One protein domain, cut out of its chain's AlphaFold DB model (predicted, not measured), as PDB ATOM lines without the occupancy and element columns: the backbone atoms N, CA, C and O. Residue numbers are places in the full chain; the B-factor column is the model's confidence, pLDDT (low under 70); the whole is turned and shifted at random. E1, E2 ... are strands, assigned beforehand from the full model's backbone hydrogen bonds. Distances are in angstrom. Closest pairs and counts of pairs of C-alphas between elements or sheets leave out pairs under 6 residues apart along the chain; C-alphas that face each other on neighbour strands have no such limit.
ATOM      1  N   ASP A   5     -74.262  -6.366 202.673       55.19
ATOM      2  CA  ASP A   5     -74.884  -6.911 203.881       55.19
ATOM      3  C   ASP A   5     -74.590  -8.416 204.102       55.19
ATOM      4  O   ASP A   5     -74.737  -8.888 205.227       55.19
ATOM      5  N   ASP A   6     -74.153  -9.166 203.077       57.16
ATOM      6  CA  ASP A   6     -73.843 -10.605 203.185       57.16
ATOM      7  C   ASP A   6     -72.397 -10.884 203.647       57.16
ATOM      8  O   ASP A   6     -72.076 -12.006 204.032       57.16
ATOM      9  N   PHE A   7     -71.509  -9.880 203.601       55.88
ATOM     10  CA  PHE A   7     -70.073 -10.026 203.911       55.88
ATOM     11  C   PHE A   7     -69.668  -9.418 205.246       55.88
ATOM     12  O   PHE A   7     -68.565  -9.670 205.726       55.88
ATOM     13  N   ILE A   8     -70.532  -8.586 205.818       54.59
ATOM     14  CA  ILE A   8     -70.272  -7.887 207.063       54.59
ATOM     15  C   ILE A   8     -71.473  -8.138 207.954       54.59
ATOM     16  O   ILE A   8     -72.544  -7.559 207.750       54.59
ATOM     17  N   THR A   9     -71.314  -8.990 208.963       55.78
ATOM     18  CA  THR A   9     -72.358  -9.062 209.981       55.78
ATOM     19  C   THR A   9     -72.362  -7.730 210.729       55.78
ATOM     20  O   THR A   9     -71.319  -7.209 211.109       55.78
ATOM     21  N   ARG A  10     -73.533  -7.106 210.909       55.81
ATOM     22  CA  ARG A  10     -73.626  -5.755 211.506       55.81
ATOM     23  C   ARG A  10     -72.986  -5.651 212.895       55.81
ATOM     24  O   ARG A  10     -72.630  -4.550 213.309       55.81
ATOM     25  N   ASP A  11     -72.826  -6.776 213.588       58.19
ATOM     26  CA  ASP A  11     -72.135  -6.853 214.872       58.19
ATOM     27  C   ASP A  11     -70.596  -6.801 214.746       58.19
ATOM     28  O   ASP A  11     -69.942  -6.324 215.669       58.19
ATOM     29  N   GLU A  12     -70.009  -7.166 213.598       60.88
ATOM     30  CA  GLU A  12     -68.569  -7.002 213.309       60.88
ATOM     31  C   GLU A  12     -68.168  -5.537 213.063       60.88
ATOM     32  O   GLU A  12     -66.987  -5.199 213.123       60.88
ATOM     33  N   LEU A  13     -69.136  -4.645 212.821       68.88
ATOM     34  CA  LEU A  13     -68.902  -3.202 212.665       68.88
ATOM     35  C   LEU A  13     -68.928  -2.432 213.985       68.88
ATOM     36  O   LEU A  13     -68.734  -1.216 213.982       68.88
ATOM     37  N   ILE A  14     -69.201  -3.100 215.106       76.69
ATOM     38  CA  ILE A  14     -69.205  -2.456 216.415       76.69
ATOM     39  C   ILE A  14     -67.746  -2.227 216.824       76.69
ATOM     40  O   ILE A  14     -67.000  -3.198 216.971       76.69
ATOM     41  N   PRO A  15     -67.316  -0.968 217.038       80.31
ATOM     42  CA  PRO A  15     -65.970  -0.688 217.508       80.31
ATOM     43  C   PRO A  15     -65.645  -1.494 218.774       80.31
ATOM     44  O   PRO A  15     -66.487  -1.588 219.678       80.31
ATOM     45  N   PRO A  16     -64.438  -2.074 218.870       83.75
ATOM     46  CA  PRO A  16     -64.067  -2.912 219.999       83.75
ATOM     47  C   PRO A  16     -64.102  -2.122 221.313       83.75
ATOM     48  O   PRO A  16     -63.906  -0.906 221.338       83.75
ATOM     49  N   ASN A  17     -64.310  -2.834 222.423       89.62
ATOM     50  CA  ASN A  17     -64.356  -2.265 223.775       89.62
ATOM     51  C   ASN A  17     -65.442  -1.187 223.973       89.62
ATOM     52  O   ASN A  17     -65.247  -0.176 224.659       89.62
ATOM     53  N   THR A  18     -66.597  -1.425 223.364       91.88
ATOM     54  CA  THR A  18     -67.796  -0.617 223.553       91.88
ATOM     55  C   THR A  18     -68.931  -1.455 224.133       91.88
ATOM     56  O   THR A  18     -68.914  -2.685 224.063       91.88
ATOM     57  N   HIS A  19     -69.927  -0.793 224.714       91.62
ATOM     58  CA  HIS A  19     -71.180  -1.416 225.124       91.62
ATOM     59  C   HIS A  19     -72.378  -0.630 224.594       91.62
ATOM     60  O   HIS A  19     -72.342   0.596 224.452       91.62
ATOM     61  N   LYS A  20     -73.461  -1.354 224.298       91.88
ATOM     62  CA  LYS A  20     -74.752  -0.761 223.941       91.88
ATOM     63  C   LYS A  20     -75.481  -0.364 225.217       91.88
ATOM     64  O   LYS A  20     -75.536  -1.134 226.176       91.88
ATOM     65  N   PHE A  21     -76.085   0.813 225.216       89.06
ATOM     66  CA  PHE A  21     -77.013   1.175 226.277       89.06
ATOM     67  C   PHE A  21     -78.290   0.330 226.178       89.06
ATOM     68  O   PHE A  21     -78.726  -0.041 225.091       89.06
ATOM     69  N   LYS A  22     -78.925   0.030 227.315       86.12
ATOM     70  CA  LYS A  22     -80.132  -0.820 227.338       86.12
ATOM     71  C   LYS A  22     -81.337  -0.163 226.658       86.12
ATOM     72  O   LYS A  22     -82.222  -0.847 226.151       86.12
ATOM     73  N   HIS A  23     -81.393   1.164 226.699       87.50
ATOM     74  CA  HIS A  23     -82.541   1.938 226.252       87.50
ATOM     75  C   HIS A  23     -82.196   2.791 225.040       87.50
ATOM     76  O   HIS A  23     -81.082   3.297 224.902       87.50
ATOM     77  N   LYS A  24     -83.203   2.978 224.190       89.88
ATOM     78  CA  LYS A  24     -83.154   3.940 223.099       89.88
ATOM     79  C   LYS A  24     -83.346   5.351 223.649       89.88
ATOM     80  O   LYS A  24     -84.191   5.557 224.519       89.88
ATOM     81  N   ILE A  25     -82.583   6.303 223.128       91.06
ATOM     82  CA  ILE A  25     -82.580   7.701 223.560       91.06
ATOM     83  C   ILE A  25     -82.903   8.608 222.368       91.06
ATOM     84  O   ILE A  25     -82.664   8.249 221.212       91.06
ATOM     85  N   LEU A  26     -83.475   9.776 222.658       90.94
ATOM     86  CA  LEU A  26     -83.668  10.863 221.705       90.94
ATOM     87  C   LEU A  26     -82.314  11.433 221.259       90.94
ATOM     88  O   LEU A  26     -81.529  11.887 222.088       90.94
ATOM     89  N   ILE A  27     -82.069  11.427 219.951       92.00
ATOM     90  CA  ILE A  27     -80.900  12.059 219.326       92.00
ATOM     91  C   ILE A  27     -81.238  13.512 218.970       92.00
ATOM     92  O   ILE A  27     -80.435  14.411 219.201       92.00
ATOM     93  N   GLY A  28     -82.432  13.747 218.415       89.81
ATOM     94  CA  GLY A  28     -82.892  15.077 218.016       89.81
ATOM     95  C   GLY A  28     -84.050  15.047 217.012       89.81
ATOM     96  O   GLY A  28     -84.568  13.970 216.710       89.81
ATOM     97  N   PRO A  29     -84.472  16.211 216.487       90.56
ATOM     98  CA  PRO A  29     -85.519  16.299 215.467       90.56
ATOM     99  C   PRO A  29     -85.057  15.708 214.125       90.56
ATOM    100  O   PRO A  29     -83.877  15.775 213.777       90.56
ATOM    101  N   ASP A  30     -85.985  15.140 213.349       88.81
ATOM    102  CA  ASP A  30     -85.684  14.698 211.983       88.81
ATOM    103  C   ASP A  30     -85.536  15.928 211.067       88.81
ATOM    104  O   ASP A  30     -86.496  16.684 210.896       88.81
ATOM    105  N   PRO A  31     -84.370  16.137 210.425       87.19
ATOM    106  CA  PRO A  31     -84.141  17.308 209.578       87.19
ATOM    107  C   PRO A  31     -85.052  17.359 208.343       87.19
ATOM    108  O   PRO A  31     -85.137  18.397 207.693       87.19
ATOM    109  N   LYS A  32     -85.710  16.247 207.985       89.75
ATOM    110  CA  LYS A  32     -86.611  16.159 206.825       89.75
ATOM    111  C   LYS A  32     -88.094  16.193 207.192       89.75
ATOM    112  O   LYS A  32     -88.918  16.374 206.302       89.75
ATOM    113  N   ASP A  33     -88.443  15.961 208.454       88.31
ATOM    114  CA  ASP A  33     -89.831  15.855 208.904       88.31
ATOM    115  C   ASP A  33     -89.952  16.400 210.325       88.31
ATOM    116  O   ASP A  33     -89.656  15.716 211.301       88.31
ATOM    117  N   THR A  34     -90.440  17.634 210.442       85.31
ATOM    118  CA  THR A  34     -90.585  18.315 211.732       85.31
ATOM    119  C   THR A  34     -91.600  17.651 212.660       85.31
ATOM    120  O   THR A  34     -91.694  18.058 213.811       85.31
ATOM    121  N   LYS A  35     -92.362  16.647 212.189       87.12
ATOM    122  CA  LYS A  35     -93.296  15.847 212.999       87.12
ATOM    123  C   LYS A  35     -92.666  14.588 213.598       87.12
ATOM    124  O   LYS A  35     -93.357  13.783 214.231       87.12
ATOM    125  N   LYS A  36     -91.375  14.366 213.353       89.12
ATOM    126  CA  LYS A  36     -90.656  13.167 213.774       89.12
ATOM    127  C   LYS A  36     -89.360  13.513 214.481       89.12
ATOM    128  O   LYS A  36     -88.741  14.549 214.259       89.12
ATOM    129  N   VAL A  37     -88.931  12.564 215.294       92.00
ATOM    130  CA  VAL A  37     -87.653  12.583 215.989       92.00
ATOM    131  C   VAL A  37     -86.815  11.383 215.593       92.00
ATOM    132  O   VAL A  37     -87.327  10.318 215.237       92.00
ATOM    133  N   LEU A  38     -85.505  11.566 215.665       92.75
ATOM    134  CA  LEU A  38     -84.517  10.514 215.553       92.75
ATOM    135  C   LEU A  38     -84.226   9.972 216.947       92.75
ATOM    136  O   LEU A  38     -83.828  10.711 217.848       92.75
ATOM    137  N   THR A  39     -84.404   8.669 217.112       93.00
ATOM    138  CA  THR A  39     -84.055   7.946 218.333       93.00
ATOM    139  C   THR A  39     -83.060   6.843 217.998       93.00
ATOM    140  O   THR A  39     -83.104   6.272 216.911       93.00
ATOM    141  N   GLY A  40     -82.144   6.527 218.908       92.69
ATOM    142  CA  GLY A  40     -81.150   5.470 218.704       92.69
ATOM    143  C   GLY A  40     -80.581   4.952 220.015       92.69
ATOM    144  O   GLY A  40     -80.797   5.535 221.075       92.69
ATOM    145  N   ILE A  41     -79.888   3.822 219.954       93.50
ATOM    146  CA  ILE A  41     -79.180   3.261 221.103       93.50
ATOM    147  C   ILE A  41     -77.747   3.803 221.073       93.50
ATOM    148  O   ILE A  41     -77.054   3.608 220.070       93.50
ATOM    149  N   PRO A  42     -77.289   4.494 222.127       93.75
ATOM    150  CA  PRO A  42     -75.919   4.960 222.179       93.75
ATOM    151  C   PRO A  42     -74.969   3.787 222.401       93.75
ATOM    152  O   PRO A  42     -75.222   2.888 223.211       93.75
ATOM    153  N   LEU A  43     -73.862   3.830 221.673       93.31
ATOM    154  CA  LEU A  43     -72.731   2.940 221.833       93.31
ATOM    155  C   LEU A  43     -71.613   3.699 222.553       93.31
ATOM    156  O   LEU A  43     -71.100   4.694 222.037       93.31
ATOM    157  N   ILE A  44     -71.265   3.242 223.752       93.88
ATOM    158  CA  ILE A  44     -70.350   3.934 224.663       93.88
ATOM    159  C   ILE A  44     -69.033   3.167 224.761       93.88
ATOM    160  O   ILE A  44     -69.032   1.944 224.880       93.88
ATOM    161  N   GLN A  45     -67.908   3.878 224.733       94.44
ATOM    162  CA  GLN A  45     -66.579   3.297 224.928       94.44
ATOM    163  C   GLN A  45     -66.312   3.066 226.423       94.44
ATOM    164  O   GLN A  45     -66.486   3.974 227.234       94.44
ATOM    165  N   ASN A  46     -65.873   1.860 226.793       93.50
ATOM    166  CA  ASN A  46     -65.835   1.409 228.194       93.50
ATOM    167  C   ASN A  46     -64.824   2.140 229.099       93.50
ATOM    168  O   ASN A  46     -64.993   2.158 230.312       93.50
ATOM    169  N   VAL A  47     -63.751   2.697 228.539       94.06
ATOM    170  CA  VAL A  47     -62.635   3.304 229.295       94.06
ATOM    171  C   VAL A  47     -62.839   4.806 229.502       94.06
ATOM    172  O   VAL A  47     -62.581   5.346 230.569       94.06
ATOM    173  N   THR A  48     -63.297   5.490 228.463       94.25
ATOM    174  CA  THR A  48     -63.461   6.944 228.370       94.25
ATOM    175  C   THR A  48     -64.889   7.377 228.676       94.25
ATOM    176  O   THR A  48     -65.123   8.562 228.890       94.25
ATOM    177  N   ASN A  49     -65.845   6.439 228.678       91.94
ATOM    178  CA  ASN A  49     -67.283   6.698 228.770       91.94
ATOM    179  C   ASN A  49     -67.800   7.682 227.708       91.94
ATOM    180  O   ASN A  49     -68.817   8.347 227.903       91.94
ATOM    181  N   GLN A  50     -67.110   7.776 226.570       93.56
ATOM    182  CA  GLN A  50     -67.516   8.634 225.467       93.56
ATOM    183  C   GLN A  50     -68.486   7.913 224.533       93.56
ATOM    184  O   GLN A  50     -68.368   6.710 224.282       93.56
ATOM    185  N   LEU A  51     -69.432   8.679 223.991       91.94
ATOM    186  CA  LEU A  51     -70.302   8.242 222.908       91.94
ATOM    187  C   LEU A  51     -69.482   8.075 221.627       91.94
ATOM    188  O   LEU A  51     -68.894   9.035 221.137       91.94
ATOM    189  N   VAL A  52     -69.481   6.867 221.072       91.75
ATOM    190  CA  VAL A  52     -68.754   6.541 219.836       91.75
ATOM    191  C   VAL A  52     -69.677   6.601 218.629       91.75
ATOM    192  O   VAL A  52     -69.304   7.115 217.578       91.75
ATOM    193  N   ALA A  53     -70.886   6.060 218.770       90.50
ATOM    194  CA  ALA A  53     -71.848   5.970 217.683       90.50
ATOM    195  C   ALA A  53     -73.278   5.824 218.209       90.50
ATOM    196  O   ALA A  53     -73.510   5.487 219.372       90.50
ATOM    197  N   TRP A  54     -74.235   6.011 217.305       90.62
ATOM    198  CA  TRP A  54     -75.626   5.623 217.497       90.62
ATOM    199  C   TRP A  54     -75.923   4.400 216.639       90.62
ATOM    200  O   TRP A  54     -75.661   4.407 215.437       90.62
ATOM    201  N   VAL A  55     -76.502   3.368 217.243       89.69
ATOM    202  CA  VAL A  55     -76.977   2.174 216.537       89.69
ATOM    203  C   VAL A  55     -78.496   2.091 216.603       89.69
ATOM    204  O   VAL A  55     -79.139   2.756 217.417       89.69
ATOM    205  N   GLU A  56     -79.085   1.292 215.712       89.19
ATOM    206  CA  GLU A  56     -80.539   1.081 215.654       89.19
ATOM    207  C   GLU A  56     -81.351   2.385 215.551       89.19
ATOM    208  O   GLU A  56     -82.419   2.528 216.154       89.19
ATOM    209  N   ILE A  57     -80.835   3.344 214.773       90.69
ATOM    210  CA  ILE A  57     -81.475   4.643 214.566       90.69
ATOM    211  C   ILE A  57     -82.851   4.433 213.928       90.69
ATOM    212  O   ILE A  57     -82.982   3.781 212.889       90.69
ATOM    213  N   ARG A  58     -83.889   5.003 214.538       89.75
ATOM    214  CA  ARG A  58     -85.257   5.003 214.021       89.75
ATOM    215  C   ARG A  58     -85.813   6.414 213.971       89.75
ATOM    216  O   ARG A  58     -85.432   7.285 214.745       89.75
ATOM    217  N   LYS A  59     -86.753   6.602 213.049       91.38
ATOM    218  CA  LYS A  59     -87.628   7.770 212.997       91.38
ATOM    219  C   LYS A  59     -88.902   7.422 213.740       91.38
ATOM    220  O   LYS A  59     -89.620   6.510 213.332       91.38
ATOM    221  N   GLU A  60     -89.173   8.129 214.817       88.38
ATOM    222  CA  GLU A  60     -90.364   7.921 215.630       88.38
ATOM    223  C   GLU A  60     -91.224   9.181 215.579       88.38
ATOM    224  O   GLU A  60     -90.718  10.288 215.388       88.38
ATOM    225  N   LYS A  61     -92.549   9.016 215.681       83.56
ATOM    226  CA  LYS A  61     -93.424  10.172 215.891       83.56
ATOM    227  C   LYS A  61     -93.026  10.784 217.221       83.56
ATOM    228  O   LYS A  61     -92.925  10.050 218.207       83.56
ATOM    229  N   ASP A  62     -92.802  12.087 217.237       74.06
ATOM    230  CA  ASP A  62     -92.532  12.732 218.505       74.06
ATOM    231  C   ASP A  62     -93.795  12.657 219.372       74.06
ATOM    232  O   ASP A  62     -94.886  13.021 218.933       74.06
TER     233      ASP A  62
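This is residues 5 to 62 of the 66 residues of an uncharacterized protein of Candidatus Nitrosocosmicus sp. SS (UniProt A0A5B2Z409). A long, strongly twisted ribbon of two strands, E3 and E4, has E2 beside one end of E3 and the short E1 beside the other end, on the same side of E3; residues 5 to 17, with no named element, trail away from the E1 end. The printed part has 58 residues, with no named helix and four strands in the order E1, E2, E3, E4. The sheet is branched and its neighbour pairs are antiparallel; the class is all strand. The whole is loose, with a radius of gyration of the C-alphas of 13.2 A and spans of 35 by 32 by 18 A.

E3, residues 33 to 45, has three neighbours in staggered pairing. E4, residues 51 to 61, forms a hairpin with it at 152 degrees; N 39 and O 58 are within hydrogen-bond range at 2.9 A. On the other side of E3, E2, residues 25 to 30, forms a hairpin with it at 144 degrees, with N 27 and O 38 2.8 A apart. E2, E3 and E4 are a meander, each strand the antiparallel neighbour of the one before. E1, residues 18 to 20, is antiparallel to E3 at 136 degrees, with N 19 and O 44 2.9 A apart. E1 and E2 are apart.

E3 is 30.9 A long and bends by 74 degrees at residue 36. E4 is 24.2 A long, bends by 66 degrees at residue 56 and ends at C-alpha 61 (-93.424, 10.172, 215.891). E2 measures 13.9 A. E1 measures 7.0 A and begins at C-alpha 18 (-67.796, -0.617, 223.553).

The C-alphas farthest apart, of Lys 35 and Val 47, are 36.9 A apart. The printed part has no cut, and the three links between strands are tight. The mean pLDDT of the printed part is 84.8; residues 5 to 13 are under 70.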